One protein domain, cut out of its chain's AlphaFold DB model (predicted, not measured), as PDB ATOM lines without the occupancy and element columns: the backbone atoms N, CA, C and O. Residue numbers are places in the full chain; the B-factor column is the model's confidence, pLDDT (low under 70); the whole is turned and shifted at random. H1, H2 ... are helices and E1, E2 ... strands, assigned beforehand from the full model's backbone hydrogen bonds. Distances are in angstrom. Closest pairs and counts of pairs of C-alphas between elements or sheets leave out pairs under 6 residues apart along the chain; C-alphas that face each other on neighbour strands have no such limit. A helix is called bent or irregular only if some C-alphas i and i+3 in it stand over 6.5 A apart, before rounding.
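AT A GLANCE: This is residues 16 to 100 of the 100 residues of an uncharacterized protein of Gallaecimonas xiamenensis 3-C-1 (UniProt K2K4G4). What shape do these atoms make? The long helix H3, bent but nearly straight, makes a rod's length, and a two-stranded ribbon of E1 and E2 packs along its arm H3b; the short helix H1 is near one end of the rod and H2 near the other. What is it built of? The 85 printed residues hold E1, H1, E2, H2 and H3 in that order, a mixed class with one antiparallel sheet, E1 - E2. How compact is it? It is extended, with a radius of gyration of the C-alphas of 18.9 A and spans of 62 by 18 by 11 A.

IN THESE COORDINATES: Where do the first elements lie? E1, residues 17 to 24, begins at C-alpha 17 (123.264, 69.153, 113.761) and is 20.8 A long; H1 is residues 28 to 33, E2 residues 40 to 47, 22.7 A, and H2 residues 51 to 54. Where is H3? By its hydrogen bonds residues 61 to 98 were assigned as one helix, but it is bent, with C-alphas 69 and 72 6.6 A apart. Its arms are H3a, residues 61 to 69, 11.9 A, and H3b, residues 72 to 98, 38.5 A, ending at C-alpha 98 (126.759, 96.429, 138.879).

HOW THE PARTS SIT: How do the strands pair? E1 and E2 are antiparallel at 151 degrees, with N 18 and O 46 2.8 A apart, within hydrogen-bond range. What is near them? The closest C-alphas of E1 and H3b, Val 19 and Leu 77, are 5.2 A apart; those of E2 and H3b, Trp 41 and Thr 84, 5.1 A. What of the helices? H2 touches H3a, closest at the C-alphas of Cys 53 and Cys 64, 5.8 A; H1 and H3b are only just apart, at 8.1 A. In H1, H3a and H3b every O i to N i+4 pair is within hydrogen-bond range; H2 is too short for one.

THE WHOLE: How large is it? The two C-alphas farthest apart, Ser 58 and Ser 100, are 62.3 A apart, and residues 55 to 60 stand free. Are there cuts or long links? The printed part has no cut, and no link is long. Where is confidence low? The pLDDT is under 70 at residue 16, residues 48 to 70 and residue 100.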
ATOM      1  N   GLY A  16     123.456  66.005 110.954       62.34
ATOM      2  CA  GLY A  16     123.180  67.335 110.388       62.34
ATOM      3  C   GLY A  16     122.990  68.423 111.446       62.34
ATOM      4  O   GLY A  16     122.336  69.430 111.190       62.34
ATOM      5  N   CYS A  17     123.472  68.207 112.670       73.69
ATOM      6  CA  CYS A  17     123.264  69.153 113.761       73.69
ATOM      7  C   CYS A  17     124.301  70.279 113.712       73.69
ATOM      8  O   CYS A  17     125.501  70.049 113.836       73.69
ATOM      9  N   VAL A  18     123.825  71.509 113.577       80.88
ATOM     10  CA  VAL A  18     124.607  72.734 113.731       80.88
ATOM     11  C   VAL A  18     124.312  73.294 115.112       80.88
ATOM     12  O   VAL A  18     123.152  73.459 115.489       80.88
ATOM     13  N   VAL A  19     125.362  73.591 115.872       85.25
ATOM     14  CA  VAL A  19     125.226  74.256 117.169       85.25
ATOM     15  C   VAL A  19     125.490  75.742 116.983       85.25
ATOM     16  O   VAL A  19     126.563  76.117 116.512       85.25
ATOM     17  N   VAL A  20     124.538  76.594 117.358       89.75
ATOM     18  CA  VAL A  20     124.663  78.056 117.243       89.75
ATOM     19  C   VAL A  20     124.407  78.732 118.587       89.75
ATOM     20  O   VAL A  20     123.621  78.225 119.394       89.75
ATOM     21  N   PRO A  21     125.058  79.874 118.860       90.25
ATOM     22  CA  PRO A  21     124.802  80.633 120.066       90.25
ATOM     23  C   PRO A  21     123.542  81.488 119.876       90.25
ATOM     24  O   PRO A  21     123.372  82.166 118.862       90.25
ATOM     25  N   LYS A  22     122.672  81.502 120.881       93.94
ATOM     26  CA  LYS A  22     121.483  82.345 120.942       93.94
ATOM     27  C   LYS A  22     121.566  83.278 122.134       93.94
ATOM     28  O   LYS A  22     121.811  82.847 123.262       93.94
ATOM     29  N   ALA A  23     121.344  84.558 121.866       93.38
ATOM     30  CA  ALA A  23     121.269  85.577 122.895       93.38
ATOM     31  C   ALA A  23     119.909  85.508 123.596       93.38
ATOM     32  O   ALA A  23     118.855  85.652 122.969       93.38
ATOM     33  N   LYS A  24     119.938  85.328 124.911       93.00
ATOM     34  CA  LYS A  24     118.807  85.542 125.799       93.00
ATOM     35  C   LYS A  24     118.927  86.959 126.367       93.00
ATOM     36  O   LYS A  24     119.948  87.282 126.979       93.00
ATOM     37  N   PRO A  25     117.925  87.828 126.151       89.81
ATOM     38  CA  PRO A  25     117.963  89.165 126.720       89.81
ATOM     39  C   PRO A  25     117.976  89.076 128.253       89.81
ATOM     40  O   PRO A  25     117.350  88.159 128.798       89.81
ATOM     41  N   PRO A  26     118.634  90.027 128.940       87.88
ATOM     42  CA  PRO A  26     118.653  90.055 130.397       87.88
ATOM     43  C   PRO A  26     117.227  90.112 130.952       87.88
ATOM     44  O   PRO A  26     116.309  90.659 130.323       87.88
ATOM     45  N   SER A  27     117.022  89.517 132.119       89.81
ATOM     46  CA  SER A  27     115.744  89.526 132.815       89.81
ATOM     47  C   SER A  27     115.326  90.954 133.187       89.81
ATOM     48  O   SER A  27     116.108  91.909 133.146       89.81
ATOM     49  N   PHE A  28     114.045  91.133 133.512       88.50
ATOM     50  CA  PHE A  28     113.562  92.433 133.980       88.50
ATOM     51  C   PHE A  28     114.301  92.879 135.248       88.50
ATOM     52  O   PHE A  28     114.682  94.041 135.352       88.50
ATOM     53  N   GLU A  29     114.560  91.950 136.170       86.19
ATOM     54  CA  GLU A  29     115.287  92.239 137.405       86.19
ATOM     55  C   GLU A  29     116.740  92.643 137.124       86.19
ATOM     56  O   GLU A  29     117.174  93.685 137.603       86.19
ATOM     57  N   GLU A  30     117.455  91.910 136.269       87.25
ATOM     58  CA  GLU A  30     118.834  92.239 135.862       87.25
ATOM     59  C   GLU A  30     118.936  93.633 135.220       87.25
ATOM     60  O   GLU A  30     119.878  94.385 135.484       87.25
ATOM     61  N   ARG A  31     117.940  94.028 134.415       87.50
ATOM     62  CA  ARG A  31     117.900  95.362 133.797       87.50
ATOM     63  C   ARG A  31     117.564  96.479 134.772       87.50
ATOM     64  O   ARG A  31     118.161  97.543 134.690       87.50
ATOM     65  N   VAL A  32     116.593  96.283 135.658       88.94
ATOM     66  CA  VAL A  32     116.119  97.368 136.535       88.94
ATOM     67  C   VAL A  32     116.988  97.501 137.777       88.94
ATOM     68  O   VAL A  32     117.307  98.610 138.190       88.94
ATOM     69  N   ARG A  33     117.374  96.372 138.373       88.12
ATOM     70  CA  ARG A  33     118.111  96.335 139.637       88.12
ATOM     71  C   ARG A  33     119.596  96.578 139.435       88.12
ATOM     72  O   ARG A  33     120.197  97.320 140.198       88.12
ATOM     73  N   CYS A  34     120.154  95.967 138.396       88.81
ATOM     74  CA  CYS A  34     121.588  95.965 138.151       88.81
ATOM     75  C   CYS A  34     121.994  96.674 136.863       88.81
ATOM     76  O   CYS A  34     123.178  96.744 136.550       88.81
ATOM     77  N   ASN A  35     121.039  97.196 136.089       91.06
ATOM     78  CA  ASN A  35     121.321  97.888 134.835       91.06
ATOM     79  C   ASN A  35     122.222  97.071 133.887       91.06
ATOM     80  O   ASN A  35     123.087  97.636 133.227       91.06
ATOM     81  N   ILE A  36     122.085  95.745 133.847       90.75
ATOM     82  CA  ILE A  36     122.937  94.890 133.008       90.75
ATOM     83  C   ILE A  36     122.531  95.061 131.544       90.75
ATOM     84  O   ILE A  36     121.351  94.944 131.197       90.75
ATOM     85  N   SER A  37     123.508  95.339 130.679       92.06
ATOM     86  CA  SER A  37     123.279  95.519 129.242       92.06
ATOM     87  C   SER A  37     123.651  94.292 128.415       92.06
ATOM     88  O   SER A  37     123.172  94.149 127.287       92.06
ATOM     89  N   THR A  38     124.530  93.434 128.920       92.75
ATOM     90  CA  THR A  38     125.026  92.275 128.178       92.75
ATOM     91  C   THR A  38     124.012  91.126 128.190       92.75
ATOM     92  O   THR A  38     123.394  90.852 129.221       92.75
ATOM     93  N   PRO A  39     123.804  90.434 127.055       93.00
ATOM     94  CA  PRO A  39     122.930  89.269 127.004       93.00
ATOM     95  C   PRO A  39     123.633  88.016 127.537       93.00
ATOM     96  O   PRO A  39     124.845  87.856 127.381       93.00
ATOM     97  N   GLN A  40     122.845  87.089 128.075       92.69
ATOM     98  CA  GLN A  40     123.300  85.724 128.328       92.69
ATOM     99  C   GLN A  40     123.270  84.932 127.023       92.69
ATOM    100  O   GLN A  40     122.349  85.067 126.219       92.69
ATOM    101  N   TRP A  41     124.251  84.068 126.820       93.62
ATOM    102  CA  TRP A  41     124.369  83.229 125.638       93.62
ATOM    103  C   TRP A  41     124.084  81.774 125.989       93.62
ATOM    104  O   TRP A  41     124.556  81.250 127.002       93.62
ATOM    105  N   GLN A  42     123.308  81.111 125.137       93.62
ATOM    106  CA  GLN A  42     122.984  79.692 125.257       93.62
ATOM    107  C   GLN A  42     123.193  78.998 123.916       93.62
ATOM    108  O   GLN A  42     123.003  79.604 122.864       93.62
ATOM    109  N   LEU A  43     123.588  77.729 123.946       90.81
ATOM    110  CA  LEU A  43     123.752  76.933 122.733       90.81
ATOM    111  C   LEU A  43     122.416  76.297 122.355       90.81
ATOM    112  O   LEU A  43     121.828  75.573 123.156       90.81
ATOM    113  N   GLU A  44     121.972  76.529 121.123       89.19
ATOM    114  CA  GLU A  44     120.841  75.821 120.525       89.19
ATOM    115  C   GLU A  44     121.320  74.938 119.373       89.19
ATOM    116  O   GLU A  44     122.253  75.273 118.638       89.19
ATOM    117  N   GLN A  45     120.683  73.777 119.241       83.12
ATOM    118  CA  GLN A  45     120.973  72.808 118.192       83.12
ATOM    119  C   GLN A  45     119.905  72.914 117.109       83.12
ATOM    120  O   GLN A  45     118.715  72.770 117.386       83.12
ATOM    121  N   TYR A  46     120.342  73.123 115.873       81.25
ATOM    122  CA  TYR A  46     119.486  73.119 114.696       81.25
ATOM    123  C   TYR A  46     119.866  71.951 113.808       81.25
ATOM    124  O   TYR A  46     121.041  71.728 113.528       81.25
ATOM    125  N   ARG A  47     118.865  71.213 113.339       70.12
ATOM    126  CA  ARG A  47     119.075  70.172 112.342       70.12
ATOM    127  C   ARG A  47     118.954  70.798 110.960       70.12
ATOM    128  O   ARG A  47     117.889  71.288 110.601       70.12
ATOM    129  N   TYR A  48     120.047  70.784 110.215       64.50
ATOM    130  CA  TYR A  48     120.066  71.102 108.796       64.50
ATOM    131  C   TYR A  48     120.074  69.799 108.001       64.50
ATOM    132  O   TYR A  48     120.927  68.940 108.227       64.50
ATOM    133  N   ASP A  49     119.149  69.666 107.051       59.81
ATOM    134  CA  ASP A  49     119.264  68.648 106.010       59.81
ATOM    135  C   ASP A  49     120.297  69.130 104.988       59.81
ATOM    136  O   ASP A  49     120.067  70.038 104.187       59.81
ATOM    137  N   ILE A  50     121.496  68.562 105.081       57.09
ATOM    138  CA  ILE A  50     122.609  68.851 104.182       57.09
ATOM    139  C   ILE A  50     122.411  67.991 102.920       57.09
ATOM    140  O   ILE A  50     122.949  66.893 102.817       57.09
ATOM    141  N   ASP A  51     121.663  68.503 101.938       58.03
ATOM    142  CA  ASP A  51     121.374  67.819 100.652       58.03
ATOM    143  C   ASP A  51     122.579  67.751  99.680       58.03
ATOM    144  O   ASP A  51     122.510  67.257  98.560       58.03
ATOM    145  N   TRP A  52     123.745  68.229 100.113       55.84
ATOM    146  CA  TRP A  52     124.954  68.363  99.294       55.84
ATOM    147  C   TRP A  52     125.535  66.998  98.891       55.84
ATOM    148  O   TRP A  52     126.261  66.897  97.905       55.84
ATOM    149  N   CYS A  53     125.179  65.941  99.630       56.09
ATOM    150  CA  CYS A  53     125.665  64.577  99.422       56.09
ATOM    151  C   CYS A  53     124.806  63.760  98.437       56.09
ATOM    152  O   CYS A  53     125.156  62.629  98.134       56.09
ATOM    153  N   ASN A  54     123.695  64.305  97.923       53.47
ATOM    154  CA  ASN A  54     122.786  63.594  97.007       53.47
ATOM    155  C   ASN A  54     123.184  63.696  95.525       53.47
ATOM    156  O   ASN A  54     122.493  63.185  94.643       53.47
ATOM    157  N   SER A  55     124.297  64.360  95.217       52.91
ATOM    158  CA  SER A  55     124.723  64.648  93.847       52.91
ATOM    159  C   SER A  55     125.509  63.495  93.202       52.91
ATOM    160  O   SER A  55     126.531  63.721  92.583       52.91
ATOM    161  N   GLY A  56     125.030  62.251  93.310       52.34
ATOM    162  CA  GLY A  56     125.300  61.165  92.348       52.34
ATOM    163  C   GLY A  56     126.754  60.800  91.984       52.34
ATOM    164  O   GLY A  56     126.944  60.172  90.942       52.34
ATOM    165  N   VAL A  57     127.774  61.151  92.776       51.62
ATOM    166  CA  VAL A  57     129.179  60.778  92.506       51.62
ATOM    167  C   VAL A  57     129.647  59.736  93.523       51.62
ATOM    168  O   VAL A  57     130.009  60.070  94.648       51.62
ATOM    169  N   SER A  58     129.675  58.466  93.108       53.94
ATOM    170  CA  SER A  58     129.919  57.298  93.977       53.94
ATOM    171  C   SER A  58     131.302  57.227  94.638       53.94
ATOM    172  O   SER A  58     131.519  56.366  95.484       53.94
ATOM    173  N   ASP A  59     132.239  58.108  94.278       55.84
ATOM    174  CA  ASP A  59     133.608  58.087  94.813       55.84
ATOM    175  C   ASP A  59     133.804  58.986  96.050       55.84
ATOM    176  O   ASP A  59     134.818  58.867  96.739       55.84
ATOM    177  N   TYR A  60     132.838  59.853  96.383       54.16
ATOM    178  CA  TYR A  60     132.974  60.841  97.470       54.16
ATOM    179  C   TYR A  60     132.022  60.627  98.656       54.16
ATOM    180  O   TYR A  60     132.112  61.359  99.645       54.16
ATOM    181  N   ASP A  61     131.175  59.593  98.620       58.25
ATOM    182  CA  ASP A  61     130.157  59.321  99.649       58.25
ATOM    183  C   ASP A  61     130.747  59.210 101.066       58.25
ATOM    184  O   ASP A  61     130.196  59.758 102.021       58.25
ATOM    185  N   GLY A  62     131.916  58.577 101.219       57.59
ATOM    186  CA  GLY A  62     132.579  58.446 102.523       57.59
ATOM    187  C   GLY A  62     133.082  59.776 103.103       57.59
ATOM    188  O   GLY A  62     133.027  59.988 104.315       57.59
ATOM    189  N   ILE A  63     133.539  60.693 102.243       62.47
ATOM    190  CA  ILE A  63     134.019  62.026 102.644       62.47
ATOM    191  C   ILE A  63     132.826  62.913 103.000       62.47
ATOM    192  O   ILE A  63     132.839  63.586 104.028       62.47
ATOM    193  N   CYS A  64     131.772  62.862 102.190       62.62
ATOM    194  CA  CYS A  64     130.525  63.582 102.413       62.62
ATOM    195  C   CYS A  64     129.866  63.207 103.749       62.62
ATOM    196  O   CYS A  64     129.507  64.092 104.536       62.62
ATOM    197  N   VAL A  65     129.785  61.907 104.057       64.81
ATOM    198  CA  VAL A  65     129.299  61.429 105.358       64.81
ATOM    199  C   VAL A  65     130.231  61.881 106.483       64.81
ATOM    200  O   VAL A  65     129.749  62.418 107.468       64.81
ATOM    201  N   GLY A  66     131.555  61.754 106.348       60.81
ATOM    202  CA  GLY A  66     132.494  62.194 107.391       60.81
ATOM    203  C   GLY A  66     132.429  63.697 107.704       60.81
ATOM    204  O   GLY A  66     132.467  64.096 108.870       60.81
ATOM    205  N   VAL A  67     132.294  64.542 106.678       64.75
ATOM    206  CA  VAL A  67     132.236  66.003 106.835       64.75
ATOM    207  C   VAL A  67     130.931  66.441 107.496       64.75
ATOM    208  O   VAL A  67     130.972  67.184 108.476       64.75
ATOM    209  N   SER A  68     129.785  65.961 107.007       65.81
ATOM    210  CA  SER A  68     128.477  66.279 107.595       65.81
ATOM    211  C   SER A  68     128.372  65.767 109.036       65.81
ATOM    212  O   SER A  68     127.980  66.508 109.932       65.81
ATOM    213  N   ALA A  69     128.845  64.546 109.282       64.81
ATOM    214  CA  ALA A  69     128.703  63.853 110.554       64.81
ATOM    215  C   ALA A  69     129.594  64.290 111.694       64.81
ATOM    216  O   ALA A  69     129.180  64.247 112.852       64.81
ATOM    217  N   LEU A  70     130.845  64.596 111.390       66.88
ATOM    218  CA  LEU A  70     131.851  64.817 112.415       66.88
ATOM    219  C   LEU A  70     132.360  66.239 112.345       66.88
ATOM    220  O   LEU A  70     132.378  66.925 113.362       66.88
ATOM    221  N   VAL A  71     132.740  66.689 111.150       74.25
ATOM    222  CA  VAL A  71     133.393  67.988 110.995       74.25
ATOM    223  C   VAL A  71     132.415  69.112 111.325       74.25
ATOM    224  O   VAL A  71     132.692  69.882 112.235       74.25
ATOM    225  N   VAL A  72     131.249  69.167 110.675       76.38
ATOM    226  CA  VAL A  72     130.257  70.241 110.872       76.38
ATOM    227  C   VAL A  72     129.784  70.380 112.333       76.38
ATOM    228  O   VAL A  72     129.891  71.485 112.883       76.38
ATOM    229  N   PRO A  73     129.296  69.326 113.018       77.44
ATOM    230  CA  PRO A  73     128.854  69.459 114.405       77.44
ATOM    231  C   PRO A  73     130.011  69.784 115.354       77.44
ATOM    232  O   PRO A  73     129.842  70.620 116.239       77.44
ATOM    233  N   ALA A  74     131.200  69.197 115.163       79.81
ATOM    234  CA  ALA A  74     132.344  69.482 116.028       79.81
ATOM    235  C   ALA A  74     132.832  70.928 115.867       79.81
ATOM    236  O   ALA A  74     133.040  71.622 116.861       79.81
ATOM    237  N   THR A  75     132.973  71.418 114.631       83.12
ATOM    238  CA  THR A  75     133.439  72.789 114.389       83.12
ATOM    239  C   THR A  75     132.426  73.815 114.873       83.12
ATOM    240  O   THR A  75     132.810  74.799 115.503       83.12
ATOM    241  N   THR A  76     131.132  73.586 114.631       85.06
ATOM    242  CA  THR A  76     130.081  74.521 115.062       85.06
ATOM    243  C   THR A  76     129.959  74.544 116.582       85.06
ATOM    244  O   THR A  76     129.862  75.621 117.160       85.06
ATOM    245  N   LEU A  77     130.096  73.398 117.257       87.12
ATOM    246  CA  LEU A  77     130.146  73.338 118.717       87.12
ATOM    247  C   LEU A  77     131.350  74.096 119.293       87.12
ATOM    248  O   LEU A  77     131.180  74.843 120.253       87.12
ATOM    249  N   VAL A  78     132.550  73.935 118.726       89.56
ATOM    250  CA  VAL A  78     133.759  74.618 119.223       89.56
ATOM    251  C   VAL A  78     133.642  76.131 119.055       89.56
ATOM    252  O   VAL A  78     133.877  76.877 120.009       89.56
ATOM    253  N   VAL A  79     133.244  76.595 117.869       90.75
ATOM    254  CA  VAL A  79     133.120  78.031 117.576       90.75
ATOM    255  C   VAL A  79     132.016  78.656 118.430       90.75
ATOM    256  O   VAL A  79     132.262  79.611 119.171       90.75
ATOM    257  N   SER A  80     130.814  78.084 118.392       91.06
ATOM    258  CA  SER A  80     129.656  78.602 119.124       91.06
ATOM    259  C   SER A  80     129.827  78.476 120.636       91.06
ATOM    260  O   SER A  80     129.434  79.375 121.381       91.06
ATOM    261  N   GLY A  81     130.442  77.389 121.105       89.69
ATOM    262  CA  GLY A  81     130.751  77.161 122.516       89.69
ATOM    263  C   GLY A  81     131.739  78.186 123.058       89.69
ATOM    264  O   GLY A  81     131.487  78.778 124.105       89.69
ATOM    265  N   THR A  82     132.806  78.475 122.311       93.56
ATOM    266  CA  THR A  82     133.781  79.509 122.690       93.56
ATOM    267  C   THR A  82     133.123  80.882 122.785       93.56
ATOM    268  O   THR A  82     133.298  81.582 123.783       93.56
ATOM    269  N   TRP A  83     132.313  81.253 121.789       93.75
ATOM    270  CA  TRP A  83     131.571  82.516 121.809       93.75
ATOM    271  C   TRP A  83     130.643  82.618 123.023       93.75
ATOM    272  O   TRP A  83     130.611  83.637 123.711       93.75
ATOM    273  N   THR A  84     129.926  81.533 123.317       94.19
ATOM    274  CA  THR A  84     128.998  81.452 124.447       94.19
ATOM    275  C   THR A  84     129.722  81.620 125.781       94.19
ATOM    276  O   THR A  84     129.264  82.374 126.636       94.19
ATOM    277  N   LEU A  85     130.875  80.967 125.951       95.06
ATOM    278  CA  LEU A  85     131.696  81.094 127.157       95.06
ATOM    279  C   LEU A  85     132.197  82.525 127.356       95.06
ATOM    280  O   LEU A  85     132.053  83.067 128.448       95.06
ATOM    281  N   LEU A  86     132.741  83.151 126.310       96.00
ATOM    282  CA  LEU A  86     133.237  84.526 126.391       96.00
ATOM    283  C   LEU A  86     132.109  85.519 126.685       96.00
ATOM    284  O   LEU A  86     132.247  86.360 127.569       96.00
ATOM    285  N   GLY A  87     130.976  85.395 125.992       93.12
ATOM    286  CA  GLY A  87     129.818  86.253 126.221       93.12
ATOM    287  C   GLY A  87     129.269  86.129 127.645       93.12
ATOM    288  O   GLY A  87     128.993  87.141 128.284       93.12
ATOM    289  N   ASN A  88     129.186  84.906 128.176       94.75
ATOM    290  CA  ASN A  88     128.734  84.667 129.548       94.75
ATOM    291  C   ASN A  88     129.749  85.123 130.600       94.75
ATOM    292  O   ASN A  88     129.343  85.594 131.657       94.75
ATOM    293  N   ALA A  89     131.051  85.038 130.319       96.19
ATOM    294  CA  ALA A  89     132.076  85.585 131.203       96.19
ATOM    295  C   ALA A  89     131.960  87.113 131.314       96.19
ATOM    296  O   ALA A  89     132.034  87.656 132.414       96.19
ATOM    297  N   VAL A  90     131.725  87.804 130.192       95.00
ATOM    298  CA  VAL A  90     131.477  89.255 130.182       95.00
ATOM    299  C   VAL A  90     130.189  89.594 130.933       95.00
ATOM    300  O   VAL A  90     130.190  90.528 131.732       95.00
ATOM    301  N   HIS A  91     129.119  88.823 130.722       93.19
ATOM    302  CA  HIS A  91     127.857  89.012 131.436       93.19
ATOM    303  C   HIS A  91     128.016  88.859 132.950       93.19
ATOM    304  O   HIS A  91     127.606  89.736 133.705       93.19
ATOM    305  N   TRP A  92     128.692  87.796 133.386       93.69
ATOM    306  CA  TRP A  92     128.994  87.574 134.795       93.69
ATOM    307  C   TRP A  92     129.841  88.706 135.388       93.69
ATOM    308  O   TRP A  92     129.582  89.162 136.496       93.69
ATOM    309  N   LEU A  93     130.834  89.209 134.650       95.31
ATOM    310  CA  LEU A  93     131.673  90.316 135.110       95.31
ATOM    311  C   LEU A  93     130.850  91.608 135.268       95.31
ATOM    312  O   LEU A  93     131.000  92.314 136.263       95.31
ATOM    313  N   GLU A  94     129.944  91.903 134.331       93.88
ATOM    314  CA  GLU A  94     129.017  93.035 134.455       93.88
ATOM    315  C   GLU A  94     128.091  92.883 135.670       93.88
ATOM    316  O   GLU A  94     127.900  93.850 136.408       93.88
ATOM    317  N   GLU A  95     127.578  91.677 135.915       92.25
ATOM    318  CA  GLU A  95     126.763  91.361 137.088       92.25
ATOM    319  C   GLU A  95     127.534  91.623 138.392       92.25
ATOM    320  O   GLU A  95     127.032  92.330 139.262       92.25
ATOM    321  N   GLN A  96     128.787  91.167 138.501       94.25
ATOM    322  CA  GLN A  96     129.623  91.433 139.680       94.25
ATOM    323  C   GLN A  96     129.895  92.929 139.891       94.25
ATOM    324  O   GLN A  96     129.930  93.392 141.025       94.25
ATOM    325  N   MET A  97     130.093  93.702 138.822       92.81
ATOM    326  CA  MET A  97     130.392  95.134 138.949       92.81
ATOM    327  C   MET A  97     129.161  95.991 139.248       92.81
ATOM    328  O   MET A  97     129.304  97.041 139.870       92.81
ATOM    329  N   ARG A  98     127.973  95.603 138.764       91.19
ATOM    330  CA  ARG A  98     126.759  96.429 138.879       91.19
ATOM    331  C   ARG A  98     125.763  95.958 139.938       91.19
ATOM    332  O   ARG A  98     124.960  96.773 140.378       91.19
ATOM    333  N   CYS A  99     125.788  94.682 140.324       85.62
ATOM    334  CA  CYS A  99     124.912  94.119 141.360       85.62
ATOM    335  C   CYS A  99     125.592  93.941 142.731       85.62
ATOM    336  O   CYS A  99     124.947  93.410 143.638       85.62
ATOM    337  N   SER A 100     126.876  94.299 142.867       68.94
ATOM    338  CA  SER A 100     127.604  94.239 144.145       68.94
ATOM    339  C   SER A 100     127.107  95.257 145.165       68.94
ATOM    340  O   SER A 100     126.641  96.347 144.771       68.94
TER     341      SER A 100